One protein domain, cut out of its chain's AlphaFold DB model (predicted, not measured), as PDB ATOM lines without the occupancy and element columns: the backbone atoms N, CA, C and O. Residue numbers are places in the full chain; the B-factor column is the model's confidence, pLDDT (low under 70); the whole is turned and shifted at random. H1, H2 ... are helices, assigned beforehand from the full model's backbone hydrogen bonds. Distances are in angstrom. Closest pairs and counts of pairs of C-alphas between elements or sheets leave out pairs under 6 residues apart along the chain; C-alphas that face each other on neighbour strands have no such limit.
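This is residues 52 to 207 of the 219 residues of the protein "TetR/AcrR family transcriptional regulator" of Vibrio mediterranei (UniProt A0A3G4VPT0). H2 is the core of an up-and-down bundle of H1, H2, H5, H6 and H8, each running against the one before it. H7 lies across the first part of H8, short H9 packs on H2 and H8, and H3 packs on H6 with H4 beyond it. The printed part has 156 residues with nine named helices, H1 to H9 along the chain, and no named strand: all helix. It is compact, radius of gyration of the C-alphas 16.0 A, spanning 43 by 42 by 27 A.

H8, residues 171 to 189, touches the hub H2, residues 71 to 88, opposite ways at a shallow tilt of 22 degrees; closest C-alphas Val 80 and Glu 183, 5.9 A. H6, residues 139 to 155, touches H2's residues 79 to 87 alone, the same way at a shallow 24 degrees; closest C-alphas Cys 86 and Ala 150, 5.6 A. H5, residues 116 to 131, touches H2's residues 71 to 75 alone; closest C-alphas Ala 71 and Tyr 128, 4.9 A. H1, residues 52 to 63, forms a hairpin with H2, touching its residues 78 to 82 alone; closest C-alphas Leu 61 and Phe 78, 6.8 A. H9, residues 203 to 206, touches H2; closest C-alphas Ala 84 and Val 203, 5.7 A. H7, residues 157 to 163, touches H8's residues 171 to 178 alone, about perpendicular at 74 degrees; closest C-alphas Lys 161 and Cys 174, 6.2 A. H3, residues 91 to 100, touches H6; closest C-alphas Ile 93 and His 151, 6.1 A. H4, residues 105 to 112, touches H3; closest C-alphas Ala 99 and Phe 106, 5.4 A. Every O i to N i+4 pair is within hydrogen-bond range in H1, H2, H3, H4, H6 and H7, against 11 of 12 in H5 and 14 of 15 in H8; H9 is too short for one.

H8 is 27.6 A long, H2 25.8 A. C-alpha 52 begins H1 at (28.127, 55.123, -6.096); C-alpha 206 ends H9 at (33.289, 39.398, 6.141).

The farthest C-alphas, Asn 104 and Gln 195, are 45.9 A apart. The printed part has no cut; the H8 to H9 link is long. Residues 103 to 104 and 112 to 116 are under pLDDT 70.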
ATOM      1  N   ALA A  52      26.975  54.429  -6.670       86.62
ATOM      2  CA  ALA A  52      28.127  55.123  -6.096       86.62
ATOM      3  C   ALA A  52      28.660  54.427  -4.830       86.62
ATOM      4  O   ALA A  52      29.874  54.284  -4.660       86.62
ATOM      5  N   TYR A  53      27.769  53.946  -3.964       88.12
ATOM      6  CA  TYR A  53      28.136  53.148  -2.796       88.12
ATOM      7  C   TYR A  53      28.833  51.838  -3.188       88.12
ATOM      8  O   TYR A  53      29.917  51.553  -2.681       88.12
ATOM      9  N   MET A  54      28.272  51.074  -4.129       88.19
ATOM     10  CA  MET A  54      28.880  49.830  -4.614       88.19
ATOM     11  C   MET A  54      30.261  50.080  -5.216       88.19
ATOM     12  O   MET A  54      31.183  49.308  -4.968       88.19
ATOM     13  N   GLN A  55      30.438  51.181  -5.950       88.19
ATOM     14  CA  GLN A  55      31.751  51.571  -6.452       88.19
ATOM     15  C   GLN A  55      32.747  51.825  -5.311       88.19
ATOM     16  O   GLN A  55      33.874  51.336  -5.370       88.19
ATOM     17  N   LYS A  56      32.356  52.576  -4.271       89.56
ATOM     18  CA  LYS A  56      33.202  52.810  -3.085       89.56
ATOM     19  C   LYS A  56      33.549  51.494  -2.385       89.56
ATOM     20  O   LYS A  56      34.712  51.274  -2.064       89.56
ATOM     21  N   TYR A  57      32.566  50.613  -2.205       92.00
ATOM     22  CA  TYR A  57      32.759  49.323  -1.550       92.00
ATOM     23  C   TYR A  57      33.704  48.407  -2.330       92.00
ATOM     24  O   TYR A  57      34.618  47.838  -1.743       92.00
ATOM     25  N   ILE A  58      33.539  48.306  -3.653       92.06
ATOM     26  CA  ILE A  58      34.423  47.500  -4.503       92.06
ATOM     27  C   ILE A  58      35.864  48.019  -4.438       92.06
ATOM     28  O   ILE A  58      36.772  47.208  -4.264       92.06
ATOM     29  N   ARG A  59      36.085  49.343  -4.524       91.31
ATOM     30  CA  ARG A  59      37.436  49.921  -4.351       91.31
ATOM     31  C   ARG A  59      38.014  49.526  -2.997       91.31
ATOM     32  O   ARG A  59      39.081  48.933  -2.948       91.31
ATOM     33  N   TYR A  60      37.257  49.762  -1.926       92.94
ATOM     34  CA  TYR A  60      37.701  49.453  -0.571       92.94
ATOM     35  C   TYR A  60      38.058  47.972  -0.407       92.94
ATOM     36  O   TYR A  60      39.116  47.655   0.128       92.94
ATOM     37  N   LEU A  61      37.207  47.064  -0.895       92.94
ATOM     38  CA  LEU A  61      37.427  45.622  -0.815       92.94
ATOM     39  C   LEU A  61      38.724  45.201  -1.515       92.94
ATOM     40  O   LEU A  61      39.447  44.355  -0.995       92.94
ATOM     41  N   LEU A  62      39.018  45.787  -2.677       91.88
ATOM     42  CA  LEU A  62      40.252  45.523  -3.412       91.88
ATOM     43  C   LEU A  62      41.477  46.129  -2.717       91.88
ATOM     44  O   LEU A  62      42.513  45.472  -2.666       91.88
ATOM     45  N   ASP A  63      41.347  47.316  -2.123       92.19
ATOM     46  CA  ASP A  63      42.420  47.983  -1.372       92.19
ATOM     47  C   ASP A  63      42.818  47.219  -0.096       92.19
ATOM     48  O   ASP A  63      43.943  47.357   0.383       92.19
ATOM     49  N   GLN A  64      41.927  46.385   0.458       92.19
ATOM     50  CA  GLN A  64      42.257  45.512   1.592       92.19
ATOM     51  C   GLN A  64      43.142  44.316   1.206       92.19
ATOM     52  O   GLN A  64      43.621  43.604   2.090       92.19
ATOM     53  N   LEU A  65      43.341  44.047  -0.088       91.69
ATOM     54  CA  LEU A  65      44.136  42.911  -0.551       91.69
ATOM     55  C   LEU A  65      45.605  43.326  -0.716       91.69
ATOM     56  O   LEU A  65      45.899  44.172  -1.562       91.69
ATOM     57  N   PRO A  66      46.551  42.704   0.016       93.00
ATOM     58  CA  PRO A  66      47.975  42.978  -0.154       93.00
ATOM     59  C   PRO A  66      48.436  42.815  -1.609       93.00
ATOM     60  O   PRO A  66      47.988  41.901  -2.314       93.00
ATOM     61  N   GLU A  67      49.359  43.673  -2.057       88.44
ATOM     62  CA  GLU A  67      49.853  43.671  -3.442       88.44
ATOM     63  C   GLU A  67      50.447  42.317  -3.857       88.44
ATOM     64  O   GLU A  67      50.230  41.883  -4.991       88.44
ATOM     65  N   ASP A  68      51.115  41.625  -2.934       92.62
ATOM     66  CA  ASP A  68      51.765  40.324  -3.118       92.62
ATOM     67  C   ASP A  68      50.804  39.125  -3.052       92.62
ATOM     68  O   ASP A  68      51.216  37.989  -3.296       92.62
ATOM     69  N   THR A  69      49.514  39.358  -2.781       94.19
ATOM     70  CA  THR A  69      48.508  38.290  -2.772       94.19
ATOM     71  C   THR A  69      48.430  37.628  -4.159       94.19
ATOM     72  O   THR A  69      48.281  38.336  -5.164       94.19
ATOM     73  N   PRO A  70      48.467  36.284  -4.254       94.88
ATOM     74  CA  PRO A  70      48.316  35.578  -5.522       94.88
ATOM     75  C   PRO A  70      47.021  35.952  -6.256       94.88
ATOM     76  O   PRO A  70      45.977  36.141  -5.632       94.88
ATOM     77  N   ALA A  71      47.065  36.029  -7.590       94.31
ATOM     78  CA  ALA A  71      45.932  36.497  -8.395       94.31
ATOM     79  C   ALA A  71      44.654  35.660  -8.186       94.31
ATOM     80  O   ALA A  71      43.571  36.221  -8.038       94.31
ATOM     81  N   ASN A  72      44.776  34.332  -8.089       95.62
ATOM     82  CA  ASN A  72      43.645  33.448  -7.795       95.62
ATOM     83  C   ASN A  72      43.034  33.740  -6.413       95.62
ATOM     84  O   ASN A  72      41.815  33.834  -6.288       95.62
ATOM     85  N   VAL A  73      43.869  33.965  -5.393       96.81
ATOM     86  CA  VAL A  73      43.420  34.337  -4.044       96.81
ATOM     87  C   VAL A  73      42.754  35.714  -4.050       96.81
ATOM     88  O   VAL A  73      41.727  35.879  -3.395       96.81
ATOM     89  N   LYS A  74      43.255  36.688  -4.822       96.50
ATOM     90  CA  LYS A  74      42.608  38.005  -4.961       96.50
ATOM     91  C   LYS A  74      41.214  37.896  -5.588       96.50
ATOM     92  O   LYS A  74      40.265  38.436  -5.022       96.50
ATOM     93  N   VAL A  75      41.067  37.161  -6.697       96.38
ATOM     94  CA  VAL A  75      39.754  36.908  -7.329       96.38
ATOM     95  C   VAL A  75      38.815  36.202  -6.350       96.38
ATOM     96  O   VAL A  75      37.663  36.607  -6.205       96.38
ATOM     97  N   TYR A  76      39.311  35.184  -5.642       97.81
ATOM     98  CA  TYR A  76      38.549  34.458  -4.630       97.81
ATOM     99  C   TYR A  76      38.045  35.387  -3.520       97.81
ATOM    100  O   TYR A  76      36.839  35.459  -3.292       97.81
ATOM    101  N   ARG A  77      38.945  36.139  -2.868       97.75
ATOM    102  CA  ARG A  77      38.616  37.072  -1.776       97.75
ATOM    103  C   ARG A  77      37.616  38.131  -2.225       97.75
ATOM    104  O   ARG A  77      36.660  38.399  -1.501       97.75
ATOM    105  N   PHE A  78      37.815  38.684  -3.420       96.81
ATOM    106  CA  PHE A  78      36.878  39.622  -4.020       96.81
ATOM    107  C   PHE A  78      35.498  38.981  -4.201       96.81
ATOM    108  O   PHE A  78      34.520  39.493  -3.669       96.81
ATOM    109  N   ALA A  79      35.403  37.838  -4.883       97.56
ATOM    110  CA  ALA A  79      34.124  37.201  -5.184       97.56
ATOM    111  C   ALA A  79      33.329  36.850  -3.915       97.56
ATOM    112  O   ALA A  79      32.142  37.165  -3.819       97.56
ATOM    113  N   VAL A  80      33.975  36.220  -2.930       98.44
ATOM    114  CA  VAL A  80      33.288  35.777  -1.708       98.44
ATOM    115  C   VAL A  80      32.974  36.942  -0.765       98.44
ATOM    116  O   VAL A  80      31.915  36.939  -0.135       98.44
ATOM    117  N   GLY A  81      33.832  37.967  -0.710       98.00
ATOM    118  CA  GLY A  81      33.575  39.204   0.034       98.00
ATOM    119  C   GLY A  81      32.452  40.037  -0.586       98.00
ATOM    120  O   GLY A  81      31.608  40.575   0.131       98.00
ATOM    121  N   MET A  82      32.372  40.076  -1.920       96.69
ATOM    122  CA  MET A  82      31.254  40.696  -2.631       96.69
ATOM    123  C   MET A  82      29.936  39.967  -2.368       96.69
ATOM    124  O   MET A  82      28.917  40.625  -2.176       96.69
ATOM    125  N   LEU A  83      29.928  38.629  -2.321       98.12
ATOM    126  CA  LEU A  83      28.701  37.907  -1.983       98.12
ATOM    127  C   LEU A  83      28.279  38.180  -0.538       98.12
ATOM    128  O   LEU A  83      27.096  38.393  -0.291       98.12
ATOM    129  N   ALA A  84      29.226  38.179   0.404       98.25
ATOM    130  CA  ALA A  84      28.936  38.478   1.804       98.25
ATOM    131  C   ALA A  84      28.275  39.855   1.952       98.25
ATOM    132  O   ALA A  84      27.236  39.977   2.599       98.25
ATOM    133  N   HIS A  85      28.815  40.866   1.267       96.44
ATOM    134  CA  HIS A  85      28.221  42.200   1.212       96.44
ATOM    135  C   HIS A  85      26.791  42.183   0.672       96.44
ATOM    136  O   HIS A  85      25.900  42.715   1.323       96.44
ATOM    137  N   CYS A  86      26.544  41.510  -0.454       95.06
ATOM    138  CA  CYS A  86      25.206  41.406  -1.038       95.06
ATOM    139  C   CYS A  86      24.199  40.639  -0.161       95.06
ATOM    140  O   CYS A  86      22.996  40.848  -0.300       95.06
ATOM    141  N   ILE A  87      24.667  39.729   0.702       96.62
ATOM    142  CA  ILE A  87      23.818  39.019   1.668       96.62
ATOM    143  C   ILE A  87      23.417  39.958   2.810       96.62
ATOM    144  O   ILE A  87      22.244  40.010   3.175       96.62
ATOM    145  N   VAL A  88      24.384  40.689   3.370       95.00
ATOM    146  CA  VAL A  88      24.166  41.594   4.513       95.00
ATOM    147  C   VAL A  88      23.414  42.855   4.089       95.00
ATOM    148  O   VAL A  88      22.586  43.369   4.833       95.00
ATOM    149  N   ILE A  89      23.658  43.329   2.868       92.06
ATOM    150  CA  ILE A  89      23.059  44.529   2.287       92.06
ATOM    151  C   ILE A  89      22.311  44.108   1.011       92.06
ATOM    152  O   ILE A  89      22.847  44.221  -0.093       92.06
ATOM    153  N   PRO A  90      21.074  43.583   1.132       92.31
ATOM    154  CA  PRO A  90      20.332  43.002   0.010       92.31
ATOM    155  C   PRO A  90      19.665  44.038  -0.908       92.31
ATOM    156  O   PRO A  90      19.198  43.692  -1.994       92.31
ATOM    157  N   GLN A  91      19.608  45.310  -0.506       90.06
ATOM    158  CA  GLN A  91      18.880  46.365  -1.216       90.06
ATOM    159  C   GLN A  91      19.325  46.527  -2.684       90.06
ATOM    160  O   GLN A  91      18.451  46.614  -3.549       90.06
ATOM    161  N   PRO A  92      20.634  46.503  -3.027       88.06
ATOM    162  CA  PRO A  92      21.070  46.563  -4.421       88.06
ATOM    163  C   PRO A  92      20.518  45.410  -5.267       88.06
ATOM    164  O   PRO A  92      19.961  45.650  -6.337       88.06
ATOM    165  N   ILE A  93      20.613  44.159  -4.793       90.38
ATOM    166  CA  ILE A  93      20.138  43.005  -5.571       90.38
ATOM    167  C   ILE A  93      18.606  42.949  -5.643       90.38
ATOM    168  O   ILE A  93      18.060  42.502  -6.650       90.38
ATOM    169  N   GLN A  94      17.902  43.446  -4.621       90.88
ATOM    170  CA  GLN A  94      16.442  43.570  -4.628       90.88
ATOM    171  C   GLN A  94      15.963  44.592  -5.664       90.88
ATOM    172  O   GLN A  94      15.045  44.291  -6.423       90.88
ATOM    173  N   LEU A  95      16.613  45.757  -5.753       88.12
ATOM    174  CA  LEU A  95      16.287  46.769  -6.763       88.12
ATOM    175  C   LEU A  95      16.601  46.299  -8.183       88.12
ATOM    176  O   LEU A  95      15.789  46.513  -9.082       88.12
ATOM    177  N   ILE A  96      17.732  45.615  -8.384       86.56
ATOM    178  CA  ILE A  96      18.059  45.000  -9.678       86.56
ATOM    179  C   ILE A  96      16.986  43.973 -10.054       86.56
ATOM    180  O   ILE A  96      16.465  44.003 -11.167       86.56
ATOM    181  N   ALA A  97      16.614  43.088  -9.129       87.38
ATOM    182  CA  ALA A  97      15.598  42.069  -9.381       87.38
ATOM    183  C   ALA A  97      14.217  42.673  -9.688       87.38
ATOM    184  O   ALA A  97      13.481  42.131 -10.512       87.38
ATOM    185  N   ASP A  98      13.864  43.783  -9.042       87.19
ATOM    186  CA  ASP A  98      12.626  44.509  -9.315       87.19
ATOM    187  C   ASP A  98      12.646  45.186 -10.694       87.19
ATOM    188  O   ASP A  98      11.667  45.082 -11.435       87.19
ATOM    189  N   ALA A  99      13.769  45.794 -11.090       84.50
ATOM    190  CA  ALA A  99      13.937  46.369 -12.425       84.50
ATOM    191  C   ALA A  99      13.895  45.311 -13.536       84.50
ATOM    192  O   ALA A  99      13.263  45.534 -14.567       84.50
ATOM    193  N   MET A 100      14.492  44.133 -13.319       81.75
ATOM    194  CA  MET A 100      14.441  43.022 -14.282       81.75
ATOM    195  C   MET A 100      13.011  42.550 -14.572       81.75
ATOM    196  O   MET A 100      12.741  42.053 -15.661       81.75
ATOM    197  N   ARG A 101      12.078  42.707 -13.625       81.06
ATOM    198  CA  ARG A 101      10.662  42.341 -13.816       81.06
ATOM    199  C   ARG A 101       9.873  43.355 -14.642       81.06
ATOM    200  O   ARG A 101       8.741  43.056 -15.011       81.06
ATOM    201  N   GLN A 102      10.426  44.539 -14.895       73.19
ATOM    202  CA  GLN A 102       9.704  45.653 -15.510       73.19
ATOM    203  C   GLN A 102       9.974  45.824 -17.015       73.19
ATOM    204  O   GLN A 102       9.458  46.787 -17.575       73.19
ATOM    205  N   GLU A 103      10.721  44.901 -17.655       59.59
ATOM    206  CA  GLU A 103      11.020  44.817 -19.110       59.59
ATOM    207  C   GLU A 103      11.012  46.184 -19.841       59.59
ATOM    208  O   GLU A 103      10.221  46.371 -20.757       59.59
ATOM    209  N   ASN A 104      11.827  47.161 -19.401       66.12
ATOM    210  CA  ASN A 104      11.893  48.551 -19.911       66.12
ATOM    211  C   ASN A 104      13.172  49.284 -19.413       66.12
ATOM    212  O   ASN A 104      14.039  48.673 -18.787       66.12
ATOM    213  N   GLU A 105      13.226  50.612 -19.625       70.56
ATOM    214  CA  GLU A 105      14.264  51.618 -19.295       70.56
ATOM    215  C   GLU A 105      15.025  51.440 -17.960       70.56
ATOM    216  O   GLU A 105      16.173  51.868 -17.853       70.56
ATOM    217  N   PHE A 106      14.440  50.818 -16.927       77.75
ATOM    218  CA  PHE A 106      15.145  50.552 -15.662       77.75
ATOM    219  C   PHE A 106      16.236  49.490 -15.790       77.75
ATOM    220  O   PHE A 106      17.256  49.577 -15.106       77.75
ATOM    221  N   PHE A 107      16.032  48.492 -16.653       75.31
ATOM    222  CA  PHE A 107      17.056  47.494 -16.943       75.31
ATOM    223  C   PHE A 107      18.226  48.128 -17.698       75.31
ATOM    224  O   PHE A 107      19.369  47.980 -17.268       75.31
ATOM    225  N   ASP A 108      17.932  48.888 -18.756       76.94
ATOM    226  CA  ASP A 108      18.946  49.583 -19.558       76.94
ATOM    227  C   ASP A 108      19.780  50.521 -18.681       76.94
ATOM    228  O   ASP A 108      21.007  50.478 -18.702       76.94
ATOM    229  N   TYR A 109      19.123  51.266 -17.790       76.88
ATOM    230  CA  TYR A 109      19.794  52.131 -16.826       76.88
ATOM    231  C   TYR A 109      20.765  51.375 -15.894       76.88
ATOM    232  O   TYR A 109      21.857  51.867 -15.603       76.88
ATOM    233  N   PHE A 110      20.420  50.163 -15.441       73.38
ATOM    234  CA  PHE A 110      21.341  49.350 -14.638       73.38
ATOM    235  C   PHE A 110      22.535  48.834 -15.445       73.38
ATOM    236  O   PHE A 110      23.648  48.799 -14.915       73.38
ATOM    237  N   ILE A 111      22.329  48.440 -16.703       71.38
ATOM    238  CA  ILE A 111      23.397  47.926 -17.571       71.38
ATOM    239  C   ILE A 111      24.362  49.043 -17.988       71.38
ATOM    240  O   ILE A 111      25.578  48.867 -17.883       71.38
ATOM    241  N   ASP A 112      23.837  50.207 -18.368       68.25
ATOM    242  CA  ASP A 112      24.620  51.340 -18.874       68.25
ATOM    243  C   ASP A 112      25.407  52.077 -17.777       68.25
ATOM    244  O   ASP A 112      26.331  52.835 -18.067       68.25
ATOM    245  N   SER A 113      25.100  51.827 -16.500       61.06
ATOM    246  CA  SER A 113      25.829  52.405 -15.357       61.06
ATOM    247  C   SER A 113      27.237  51.819 -15.144       61.06
ATOM    248  O   SER A 113      27.948  52.197 -14.212       61.06
ATOM    249  N   THR A 114      27.681  50.884 -15.982       61.06
ATOM    250  CA  THR A 114      28.952  50.172 -15.820       61.06
ATOM    251  C   THR A 114      30.163  51.036 -16.222       61.06
ATOM    252  O   THR A 114      30.456  51.265 -17.389       61.06
ATOM    253  N   GLY A 115      30.855  51.589 -15.217       66.38
ATOM    254  CA  GLY A 115      31.984  52.517 -15.388       66.38
ATOM    255  C   GLY A 115      33.362  51.961 -14.994       66.38
ATOM    256  O   GLY A 115      33.632  50.766 -15.072       66.38
ATOM    257  N   GLU A 116      34.240  52.851 -14.508       67.62
ATOM    258  CA  GLU A 116      35.647  52.605 -14.120       67.62
ATOM    259  C   GLU A 116      35.858  51.353 -13.250       67.62
ATOM    260  O   GLU A 116      36.831  50.624 -13.424       67.62
ATOM    261  N   ILE A 117      34.931  51.059 -12.337       72.44
ATOM    262  CA  ILE A 117      35.041  49.916 -11.424       72.44
ATOM    263  C   ILE A 117      34.973  48.578 -12.138       72.44
ATOM    264  O   ILE A 117      35.666  47.640 -11.747       72.44
ATOM    265  N   GLU A 118      34.184  48.500 -13.205       78.38
ATOM    266  CA  GLU A 118      34.134  47.302 -14.020       78.38
ATOM    267  C   GLU A 118      35.534  47.009 -14.578       78.38
ATOM    268  O   GLU A 118      36.042  45.907 -14.386       78.38
ATOM    269  N   SER A 119      36.237  48.018 -15.103       83.75
ATOM    270  CA  SER A 119      37.601  47.841 -15.623       83.75
ATOM    271  C   SER A 119      38.599  47.304 -14.586       83.75
ATOM    272  O   SER A 119      39.447  46.479 -14.923       83.75
ATOM    273  N   ILE A 120      38.473  47.712 -13.318       85.31
ATOM    274  CA  ILE A 120      39.346  47.248 -12.231       85.31
ATOM    275  C   ILE A 120      39.100  45.759 -11.953       85.31
ATOM    276  O   ILE A 120      40.048  44.985 -11.824       85.31
ATOM    277  N   VAL A 121      37.833  45.342 -11.892       86.62
ATOM    278  CA  VAL A 121      37.471  43.939 -11.650       86.62
ATOM    279  C   VAL A 121      37.813  43.061 -12.860       86.62
ATOM    280  O   VAL A 121      38.308  41.950 -12.684       86.62
ATOM    281  N   PHE A 122      37.618  43.558 -14.086       89.81
ATOM    282  CA  PHE A 122      38.058  42.862 -15.301       89.81
ATOM    283  C   PHE A 122      39.565  42.635 -15.296       89.81
ATOM    284  O   PHE A 122      40.006  41.506 -15.498       89.81
ATOM    285  N   LYS A 123      40.349  43.663 -14.953       90.69
ATOM    286  CA  LYS A 123      41.803  43.537 -14.837       90.69
ATOM    287  C   LYS A 123      42.211  42.466 -13.823       90.69
ATOM    288  O   LYS A 123      43.129  41.701 -14.090       90.69
ATOM    289  N   LEU A 124      41.514  42.369 -12.690       92.00
ATOM    290  CA  LEU A 124      41.780  41.332 -11.691       92.00
ATOM    291  C   LEU A 124      41.612  39.911 -12.267       92.00
ATOM    292  O   LEU A 124      42.416  39.023 -11.980       92.00
ATOM    293  N   VAL A 125      40.582  39.696 -13.089       93.75
ATOM    294  CA  VAL A 125      40.353  38.413 -13.771       93.75
ATOM    295  C   VAL A 125      41.365  38.177 -14.891       93.75
ATOM    296  O   VAL A 125      41.860  37.057 -15.030       93.75
ATOM    297  N   ASP A 126      41.726  39.212 -15.648       94.12
ATOM    298  CA  ASP A 126      42.751  39.128 -16.691       94.12
ATOM    299  C   ASP A 126      44.122  38.758 -16.109       94.12
ATOM    300  O   ASP A 126      44.798  37.872 -16.636       94.12
ATOM    301  N   ASP A 127      44.501  39.358 -14.977       92.75
ATOM    302  CA  ASP A 127      45.737  39.048 -14.254       92.75
ATOM    303  C   ASP A 127      45.753  37.583 -13.773       92.75
ATOM    304  O   ASP A 127      46.783  36.906 -13.846       92.75
ATOM    305  N   TYR A 128      44.614  37.047 -13.318       95.19
ATOM    306  CA  TYR A 128      44.486  35.617 -13.011       95.19
ATOM    307  C   TYR A 128      44.645  34.749 -14.269       95.19
ATOM    308  O   TYR A 128      45.448  33.809 -14.272       95.19
ATOM    309  N   ASN A 129      43.934  35.081 -15.347       95.94
ATOM    310  CA  ASN A 129      43.928  34.316 -16.595       95.94
ATOM    311  C   ASN A 129      45.307  34.270 -17.263       95.94
ATOM    312  O   ASN A 129      45.698  33.225 -17.787       95.94
ATOM    313  N   ALA A 130      46.076  35.361 -17.194       94.12
ATOM    314  CA  ALA A 130      47.447  35.417 -17.693       94.12
ATOM    315  C   ALA A 130      48.375  34.408 -16.988       94.12
ATOM    316  O   ALA A 130      49.285  33.863 -17.612       94.12
ATOM    317  N   ASN A 131      48.121  34.129 -15.705       90.25
ATOM    318  CA  ASN A 131      48.905  33.197 -14.891       90.25
ATOM    319  C   ASN A 131      48.326  31.768 -14.860       90.25
ATOM    320  O   ASN A 131      49.029  30.840 -14.465       90.25
ATOM    321  N   SER A 132      47.073  31.576 -15.289       90.69
ATOM    322  CA  SER A 132      46.356  30.289 -15.265       90.69
ATOM    323  C   SER A 132      45.673  29.964 -16.606       90.69
ATOM    324  O   SER A 132      44.465  29.729 -16.652       90.69
ATOM    325  N   PRO A 133      46.418  29.891 -17.727       87.25
ATOM    326  CA  PRO A 133      45.830  29.791 -19.069       87.25
ATOM    327  C   PRO A 133      45.081  28.476 -19.340       87.25
ATOM    328  O   PRO A 133      44.345  28.380 -20.317       87.25
ATOM    329  N   GLN A 134      45.279  27.447 -18.509       88.88
ATOM    330  CA  GLN A 134      44.622  26.144 -18.661       88.88
ATOM    331  C   GLN A 134      43.198  26.120 -18.087       88.88
ATOM    332  O   GLN A 134      42.401  25.265 -18.466       88.88
ATOM    333  N   THR A 135      42.877  27.046 -17.182       90.00
ATOM    334  CA  THR A 135      41.588  27.128 -16.480       90.00
ATOM    335  C   THR A 135      41.130  28.588 -16.397       90.00
ATOM    336  O   THR A 135      41.061  29.153 -15.300       90.00
ATOM    337  N   PRO A 136      40.871  29.232 -17.553       91.50
ATOM    338  CA  PRO A 136      40.504  30.637 -17.586       91.50
ATOM    339  C   PRO A 136      39.128  30.859 -16.957       91.50
ATOM    340  O   PRO A 136      38.204  30.062 -17.127       91.50
ATOM    341  N   LEU A 137      38.989  31.980 -16.265       93.62
ATOM    342  CA  LEU A 137      37.744  32.451 -15.691       93.62
ATOM    343  C   LEU A 137      37.075  33.450 -16.639       93.62
ATOM    344  O   LEU A 137      37.714  34.379 -17.141       93.62
ATOM    345  N   ILE A 138      35.767  33.295 -16.832       92.81
ATOM    346  CA  ILE A 138      34.941  34.242 -17.581       92.81
ATOM    347  C   ILE A 138      34.267  35.190 -16.584       92.81
ATOM    348  O   ILE A 138      33.403  34.783 -15.806       92.81
ATOM    349  N   MET A 139      34.636  36.475 -16.616       90.69
ATOM    350  CA  MET A 139      34.145  37.473 -15.654       90.69
ATOM    351  C   MET A 139      32.610  37.578 -15.630       90.69
ATOM    352  O   MET A 139      32.002  37.665 -14.564       90.69
ATOM    353  N   HIS A 140      31.964  37.507 -16.797       89.56
ATOM    354  CA  HIS A 140      30.502  37.541 -16.891       89.56
ATOM    355  C   HIS A 140      29.833  36.331 -16.225       89.56
ATOM    356  O   HIS A 140      28.779  36.487 -15.612       89.56
ATOM    357  N   GLU A 141      30.447  35.146 -16.278       93.94
ATOM    358  CA  GLU A 141      29.931  33.954 -15.597       93.94
ATOM    359  C   GLU A 141      30.111  34.057 -14.081       93.94
ATOM    360  O   GLU A 141      29.202  33.706 -13.326       93.94
ATOM    361  N   LEU A 142      31.244  34.600 -13.615       93.75
ATOM    362  CA  LEU A 142      31.439  34.891 -12.194       93.75
ATOM    363  C   LEU A 142      30.396  35.902 -11.690       93.75
ATOM    364  O   LEU A 142      29.754  35.653 -10.670       93.75
ATOM    365  N   LYS A 143      30.184  37.002 -12.428       91.88
ATOM    366  CA  LYS A 143      29.156  38.016 -12.131       91.88
ATOM    367  C   LYS A 143      27.760  37.396 -12.088       91.88
ATOM    368  O   LYS A 143      27.010  37.656 -11.152       91.88
ATOM    369  N   TRP A 144      27.429  36.548 -13.059       93.19
ATOM    370  CA  TRP A 144      26.145  35.854 -13.105       93.19
ATOM    371  C   TRP A 144      25.926  34.971 -11.874       93.19
ATOM    372  O   TRP A 144      24.898  35.084 -11.207       93.19
ATOM    373  N   LYS A 145      26.916  34.145 -11.510       95.94
ATOM    374  CA  LYS A 145      26.853  33.315 -10.298       95.94
ATOM    375  C   LYS A 145      26.682  34.164  -9.043       95.94
ATOM    376  O   LYS A 145      25.800  33.874  -8.240       95.94
ATOM    377  N   LEU A 146      27.468  35.232  -8.900       95.81
ATOM    378  CA  LEU A 146      27.359  36.164  -7.777       95.81
ATOM    379  C   LEU A 146      25.926  36.702  -7.641       95.81
ATOM    380  O   LEU A 146      25.345  36.641  -6.559       95.81
ATOM    381  N   MET A 147      25.336  37.173  -8.745       93.69
ATOM    382  CA  MET A 147      23.965  37.688  -8.764       93.69
ATOM    383  C   MET A 147      22.934  36.621  -8.396       93.69
ATOM    384  O   MET A 147      22.029  36.906  -7.617       93.69
ATOM    385  N   MET A 148      23.074  35.394  -8.905       95.44
ATOM    386  CA  MET A 148      22.158  34.292  -8.588       95.44
ATOM    387  C   MET A 148      22.185  33.927  -7.100       95.44
ATOM    388  O   MET A 148      21.129  33.765  -6.485       95.44
ATOM    389  N   PHE A 149      23.375  33.841  -6.502       97.81
ATOM    390  CA  PHE A 149      23.512  33.560  -5.072       97.81
ATOM    391  C   PHE A 149      23.011  34.722  -4.209       97.81
ATOM    392  O   PHE A 149      22.260  34.489  -3.259       97.81
ATOM    393  N   ALA A 150      23.347  35.966  -4.553       96.56
ATOM    394  CA  ALA A 150      22.826  37.145  -3.863       96.56
ATOM    395  C   ALA A 150      21.289  37.189  -3.924       96.56
ATOM    396  O   ALA A 150      20.618  37.317  -2.899       96.56
ATOM    397  N   HIS A 151      20.715  36.979  -5.111       93.88
ATOM    398  CA  HIS A 151      19.270  36.952  -5.307       93.88
ATOM    399  C   HIS A 151      18.600  35.854  -4.474       93.88
ATOM    400  O   HIS A 151      17.579  36.111  -3.834       93.88
ATOM    401  N   GLY A 152      19.184  34.652  -4.429       94.88
ATOM    402  CA  GLY A 152      18.670  33.552  -3.615       94.88
ATOM    403  C   GLY A 152      18.587  33.899  -2.130       94.88
ATOM    404  O   GLY A 152      17.554  33.657  -1.507       94.88
ATOM    405  N   SER A 153      19.617  34.555  -1.588       94.50
ATOM    406  CA  SER A 153      19.607  34.996  -0.189       94.50
ATOM    407  C   SER A 153      18.585  36.100   0.101       94.50
ATOM    408  O   SER A 153      17.970  36.090   1.161       94.50
ATOM    409  N   ALA A 154      18.345  37.009  -0.847       92.38
ATOM    410  CA  ALA A 154      17.465  38.158  -0.640       92.38
ATOM    411  C   ALA A 154      15.980  37.856  -0.912       92.38
ATOM    412  O   ALA A 154      15.101  38.417  -0.260       92.38
ATOM    413  N   CYS A 155      15.684  36.998  -1.893       89.31
ATOM    414  CA  CYS A 155      14.323  36.797  -2.404       89.31
ATOM    415  C   CYS A 155      13.726  35.426  -2.062       89.31
ATOM    416  O   CYS A 155      12.515  35.247  -2.193       89.31
ATOM    417  N   MET A 156      14.539  34.459  -1.621       93.62
ATOM    418  CA  MET A 156      14.091  33.092  -1.328       93.62
ATOM    419  C   MET A 156      14.299  32.692   0.138       93.62
ATOM    420  O   MET A 156      14.412  31.508   0.433       93.62
ATOM    421  N   LEU A 157      14.292  33.653   1.072       93.19
ATOM    422  CA  LEU A 157      14.500  33.409   2.510       93.19
ATOM    423  C   LEU A 157      13.683  32.235   3.093       93.19
ATOM    424  O   LEU A 157      14.261  31.449   3.843       93.19
ATOM    425  N   PRO A 158      12.385  32.044   2.768       95.62
ATOM    426  CA  PRO A 158      11.649  30.875   3.252       95.62
ATOM    427  C   PRO A 158      12.228  29.544   2.754       95.62
ATOM    428  O   PRO A 158      12.341  28.605   3.532       95.62
ATOM    429  N   MET A 159      12.632  29.466   1.482       97.31
ATOM    430  CA  MET A 159      13.244  28.260   0.904       97.31
ATOM    431  C   MET A 159      14.669  28.042   1.415       97.31
ATOM    432  O   MET A 159      15.070  26.908   1.657       97.31
ATOM    433  N   LEU A 160      15.415  29.125   1.636       96.62
ATOM    434  CA  LEU A 160      16.732  29.100   2.263       96.62
ATOM    435  C   LEU A 160      16.652  28.481   3.668       96.62
ATOM    436  O   LEU A 160      17.406  27.561   3.966       96.62
ATOM    437  N   LYS A 161      15.692  28.912   4.498       97.25
ATOM    438  CA  LYS A 161      15.453  28.320   5.827       97.25
ATOM    439  C   LYS A 161      14.998  26.864   5.742       97.25
ATOM    440  O   LYS A 161      15.464  26.034   6.513       97.25
ATOM    441  N   GLU A 162      14.119  26.547   4.794       97.88
ATOM    442  CA  GLU A 162      13.631  25.177   4.604       97.88
ATOM    443  C   GLU A 162      14.757  24.205   4.221       97.88
ATOM    444  O   GLU A 162      14.775  23.073   4.695       97.88
ATOM    445  N   THR A 163      15.736  24.658   3.429       98.06
ATOM    446  CA  THR A 163      16.864  23.839   2.946       98.06
ATOM    447  C   THR A 163      17.663  23.195   4.085       98.06
ATOM    448  O   THR A 163      18.111  22.060   3.946       98.06
ATOM    449  N   TRP A 164      17.806  23.888   5.220       98.12
ATOM    450  CA  TRP A 164      18.556  23.413   6.392       98.12
ATOM    451  C   TRP A 164      17.687  23.246   7.642       98.12
ATOM    452  O   TRP A 164      18.213  23.191   8.752       98.12
ATOM    453  N   SER A 165      16.370  23.096   7.478       97.44
ATOM    454  CA  SER A 165      15.407  23.012   8.588       97.44
ATOM    455  C   SER A 165      15.650  21.839   9.549       97.44
ATOM    456  O   SER A 165      15.262  21.901  10.715       97.44
ATOM    457  N   GLN A 166      16.307  20.772   9.079       97.94
ATOM    458  CA  GLN A 166      16.698  19.611   9.891       97.94
ATOM    459  C   GLN A 166      17.999  19.827  10.679       97.94
ATOM    460  O   GLN A 166      18.300  19.053  11.585       97.94
ATOM    461  N   GLU A 167      18.783  20.845  10.326       97.38
ATOM    462  CA  GLU A 167      20.089  21.133  10.925       97.38
ATOM    463  C   GLU A 167      20.033  22.344  11.858       97.38
ATOM    464  O   GLU A 167      20.667  22.328  12.910       97.38
ATOM    465  N   THR A 168      19.280  23.385  11.491       96.81
ATOM    466  CA  THR A 168      19.221  24.634  12.250       96.81
ATOM    467  C   THR A 168      17.910  25.384  12.037       96.81
ATOM    468  O   THR A 168      17.233  25.244  11.020       96.81
ATOM    469  N   THR A 169      17.557  26.214  13.019       95.38
ATOM    470  CA  THR A 169      16.477  27.209  12.901       95.38
ATOM    471  C   THR A 169      17.010  28.644  12.901       95.38
ATOM    472  O   THR A 169      16.226  29.585  12.748       95.38
ATOM    473  N   ASP A 170      18.328  28.817  13.045       97.25
ATOM    474  CA  ASP A 170      18.989  30.115  13.021       97.25
ATOM    475  C   ASP A 170      19.189  30.584  11.570       97.25
ATOM    476  O   ASP A 170      19.726  29.864  10.721       97.25
ATOM    477  N   LEU A 171      18.733  31.804  11.274       95.75
ATOM    478  CA  LEU A 171      18.912  32.407   9.957       95.75
ATOM    479  C   LEU A 171      20.391  32.689   9.673       95.75
ATOM    480  O   LEU A 171      20.810  32.484   8.534       95.75
ATOM    481  N   ASP A 172      21.174  33.104  10.669       97.00
ATOM    482  CA  ASP A 172      22.594  33.420  10.472       97.00
ATOM    483  C   ASP A 172      23.359  32.171  10.014       97.00
ATOM    484  O   ASP A 172      24.121  32.217   9.046       97.00
ATOM    485  N   GLU A 173      23.078  31.019  10.629       98.00
ATOM    486  CA  GLU A 173      23.660  29.738  10.220       98.00
ATOM    487  C   GLU A 173      23.221  29.327   8.806       98.00
ATOM    488  O   GLU A 173      24.038  28.835   8.022       98.00
ATOM    489  N   CYS A 174      21.955  29.558   8.438       98.19
ATOM    490  CA  CYS A 174      21.481  29.292   7.077       98.19
ATOM    491  C   CYS A 174      22.179  30.194   6.044       98.19
ATOM    492  O   CYS A 174      22.527  29.734   4.956       98.19
ATOM    493  N   LEU A 175      22.411  31.470   6.370       98.25
ATOM    494  CA  LEU A 175      23.115  32.416   5.499       98.25
ATOM    495  C   LEU A 175      24.592  32.041   5.334       98.25
ATOM    496  O   LEU A 175      25.099  32.087   4.213       98.25
ATOM    497  N   VAL A 176      25.264  31.601   6.402       98.62
ATOM    498  CA  VAL A 176      26.639  31.078   6.321       98.62
ATOM    499  C   VAL A 176      26.698  29.833   5.441       98.62
ATOM    500  O   VAL A 176      27.585  29.731   4.592       98.62
ATOM    501  N   LYS A 177      25.749  28.898   5.580       98.50
ATOM    502  CA  LYS A 177      25.677  27.703   4.721       98.50
ATOM    503  C   LYS A 177      25.443  28.069   3.254       98.50
ATOM    504  O   LYS A 177      26.141  27.547   2.388       98.50
ATOM    505  N   HIS A 178      24.532  29.002   2.974       98.50
ATOM    506  CA  HIS A 178      24.287  29.521   1.623       98.50
ATOM    507  C   HIS A 178      25.529  30.180   1.014       98.50
ATOM    508  O   HIS A 178      25.924  29.850  -0.103       98.50
ATOM    509  N   TRP A 179      26.188  31.063   1.763       98.69
ATOM    510  CA  TRP A 179      27.439  31.690   1.342       98.69
ATOM    511  C   TRP A 179      28.547  30.646   1.110       98.69
ATOM    512  O   TRP A 179      29.274  30.727   0.119       98.69
ATOM    513  N   SER A 180      28.620  29.611   1.954       98.62
ATOM    514  CA  SER A 180      29.620  28.538   1.852       98.62
ATOM    515  C   SER A 180      29.456  27.684   0.589       98.62
ATOM    516  O   SER A 180      30.444  27.164   0.076       98.62
ATOM    517  N   LEU A 181      28.237  27.547   0.049       98.50
ATOM    518  CA  LEU A 181      28.019  26.878  -1.240       98.50
ATOM    519  C   LEU A 181      28.713  27.632  -2.386       98.50
ATOM    520  O   LEU A 181      29.377  27.014  -3.220       98.50
ATOM    521  N   PHE A 182      28.594  28.962  -2.408       98.69
ATOM    522  CA  PHE A 182      29.283  29.802  -3.388       98.69
ATOM    523  C   PHE A 182      30.794  29.804  -3.170       98.69
ATOM    524  O   PHE A 182      31.553  29.639  -4.124       98.69
ATOM    525  N   GLU A 183      31.231  29.957  -1.916       98.62
ATOM    526  CA  GLU A 183      32.644  29.909  -1.541       98.62
ATOM    527  C   GLU A 183      33.296  28.619  -2.035       98.62
ATOM    528  O   GLU A 183      34.324  28.690  -2.702       98.62
ATOM    529  N   ALA A 184      32.677  27.460  -1.794       98.50
ATOM    530  CA  ALA A 184      33.230  26.175  -2.200       98.50
ATOM    531  C   ALA A 184      33.312  26.048  -3.723       98.50
ATOM    532  O   ALA A 184      34.294  25.520  -4.247       98.50
ATOM    533  N   GLN A 185      32.308  26.551  -4.444       97.56
ATOM    534  CA  GLN A 185      32.333  26.565  -5.901       97.56
ATOM    535  C   GLN A 185      33.496  27.419  -6.429       97.56
ATOM    536  O   GLN A 185      34.295  26.935  -7.231       97.56
ATOM    537  N   VAL A 186      33.625  28.661  -5.959       97.44
ATOM    538  CA  VAL A 186      34.673  29.587  -6.415       97.44
ATOM    539  C   VAL A 186      36.065  29.120  -5.976       97.44
ATOM    540  O   VAL A 186      37.006  29.186  -6.762       97.44
ATOM    541  N   ALA A 187      36.205  28.602  -4.752       98.00
ATOM    542  CA  ALA A 187      37.462  28.062  -4.241       98.00
ATOM    543  C   ALA A 187      37.971  26.897  -5.099       98.00
ATOM    544  O   ALA A 187      39.156  26.851  -5.426       98.00
ATOM    545  N   ASN A 188      37.079  25.986  -5.496       96.00
ATOM    546  CA  ASN A 188      37.434  24.853  -6.346       96.00
ATOM    547  C   ASN A 188      37.829  25.299  -7.759       96.00
ATOM    548  O   ASN A 188      38.848  24.846  -8.275       96.00
ATOM    549  N   GLU A 189      37.063  26.207  -8.372       94.69
ATOM    550  CA  GLU A 189      37.370  26.739  -9.709       94.69
ATOM    551  C   GLU A 189      38.730  27.458  -9.755       94.69
ATOM    552  O   GLU A 189      39.455  27.340 -10.741       94.69
ATOM    553  N   LEU A 190      39.106  28.151  -8.675       95.94
ATOM    554  CA  LEU A 190      40.356  28.917  -8.566       95.94
ATOM    555  C   LEU A 190      41.501  28.152  -7.876       95.94
ATOM    556  O   LEU A 190      42.567  28.727  -7.629       95.94
ATOM    557  N   SER A 191      41.295  26.868  -7.560       95.50
ATOM    558  CA  SER A 191      42.264  26.003  -6.868       95.50
ATOM    559  C   SER A 191      42.826  26.622  -5.577       95.50
ATOM    560  O   SER A 191      44.036  26.640  -5.345       95.50
ATOM    561  N   ILE A 192      41.944  27.172  -4.742       97.75
ATOM    562  CA  ILE A 192      42.314  27.841  -3.489       97.75
ATOM    563  C   ILE A 192      42.663  26.800  -2.421       97.75
ATOM    564  O   ILE A 192      41.879  25.894  -2.137       97.75
ATOM    565  N   GLY A 193      43.842  26.939  -1.811       97.12
ATOM    566  CA  GLY A 193      44.282  26.065  -0.724       97.12
ATOM    567  C   GLY A 193      43.500  26.304   0.567       97.12
ATOM    568  O   GLY A 193      43.065  27.417   0.844       97.12
ATOM    569  N   GLU A 194      43.352  25.269   1.398       96.12
ATOM    570  CA  GLU A 194      42.576  25.335   2.649       96.12
ATOM    571  C   GLU A 194      43.034  26.441   3.610       96.12
ATOM    572  O   GLU A 194      42.201  27.010   4.312       96.12
ATOM    573  N   GLN A 195      44.329  26.773   3.630       95.38
ATOM    574  CA  GLN A 195      44.868  27.864   4.449       95.38
ATOM    575  C   GLN A 195      44.354  29.247   4.029       95.38
ATOM    576  O   GLN A 195      44.307  30.163   4.847       95.38
ATOM    577  N   ASP A 196      43.962  29.391   2.763       96.19
ATOM    578  CA  ASP A 196      43.461  30.636   2.201       96.19
ATOM    579  C   ASP A 196      41.930  30.695   2.232       96.19
ATOM    580  O   ASP A 196      41.364  31.758   1.999       96.19
ATOM    581  N   ARG A 197      41.222  29.611   2.559       98.12
ATOM    582  CA  ARG A 197      39.752  29.607   2.570       98.12
ATOM    583  C   ARG A 197      39.174  30.278   3.817       98.12
ATOM    584  O   ARG A 197      39.667  30.093   4.926       98.12
ATOM    585  N   LEU A 198      38.112  31.062   3.636       97.56
ATOM    586  CA  LEU A 198      37.371  31.707   4.725       97.56
ATOM    587  C   LEU A 198      36.348  30.744   5.333       97.56
ATOM    588  O   LEU A 198      35.684  29.999   4.616       97.56
ATOM    589  N   LYS A 199      36.204  30.790   6.660       97.19
ATOM    590  CA  LYS A 199      35.269  29.958   7.435       97.19
ATOM    591  C   LYS A 199      34.584  30.819   8.509       97.19
ATOM    592  O   LYS A 199      34.899  30.652   9.687       97.19
ATOM    593  N   PRO A 200      33.747  31.796   8.111       97.88
ATOM    594  CA  PRO A 200      33.094  32.697   9.056       97.88
ATOM    595  C   PRO A 200      32.084  31.955   9.937       97.88
ATOM    596  O   PRO A 200      31.506  30.949   9.513       97.88
ATOM    597  N   THR A 201      31.824  32.478  11.135       96.62
ATOM    598  CA  THR A 201      30.678  32.045  11.955       96.62
ATOM    599  C   THR A 201      29.417  32.850  11.670       96.62
ATOM    600  O   THR A 201      28.316  32.349  11.895       96.62
ATOM    601  N   LYS A 202      29.567  34.051  11.107       97.25
ATOM    602  CA  LYS A 202      28.492  34.897  10.581       97.25
ATOM    603  C   LYS A 202      28.957  35.619   9.323       97.25
ATOM    604  O   LYS A 202      30.119  35.984   9.198       97.25
ATOM    605  N   VAL A 203      28.051  35.842   8.374       97.50
ATOM    606  CA  VAL A 203      28.409  36.474   7.090       97.50
ATOM    607  C   VAL A 203      28.853  37.935   7.266       97.50
ATOM    608  O   VAL A 203      29.704  38.406   6.515       97.50
ATOM    609  N   ASP A 204      28.331  38.638   8.274       95.94
ATOM    610  CA  ASP A 204      28.677  40.032   8.586       95.94
ATOM    611  C   ASP A 204      30.141  40.230   9.011       95.94
ATOM    612  O   ASP A 204      30.705  41.293   8.758       95.94
ATOM    613  N   GLU A 205      30.802  39.192   9.533       96.62
ATOM    614  CA  GLU A 205      32.241  39.178   9.843       96.62
ATOM    615  C   GLU A 205      33.118  39.453   8.612       96.62
ATOM    616  O   GLU A 205      34.274  39.854   8.746       96.62
ATOM    617  N   LEU A 206      32.583  39.221   7.409       96.56
ATOM    618  CA  LEU A 206      33.289  39.398   6.141       96.56
ATOM    619  C   LEU A 206      33.008  40.747   5.467       96.56
ATOM    620  O   LEU A 206      33.547  41.011   4.390       96.56
ATOM    621  N   VAL A 207      32.143  41.578   6.052       95.12
ATOM    622  CA  VAL A 207      31.666  42.815   5.432       95.12
ATOM    623  C   VAL A 207      32.355  44.024   6.047       95.12
ATOM    624  O   VAL A 207      32.381  44.211   7.262       95.12
TER     625      VAL A 207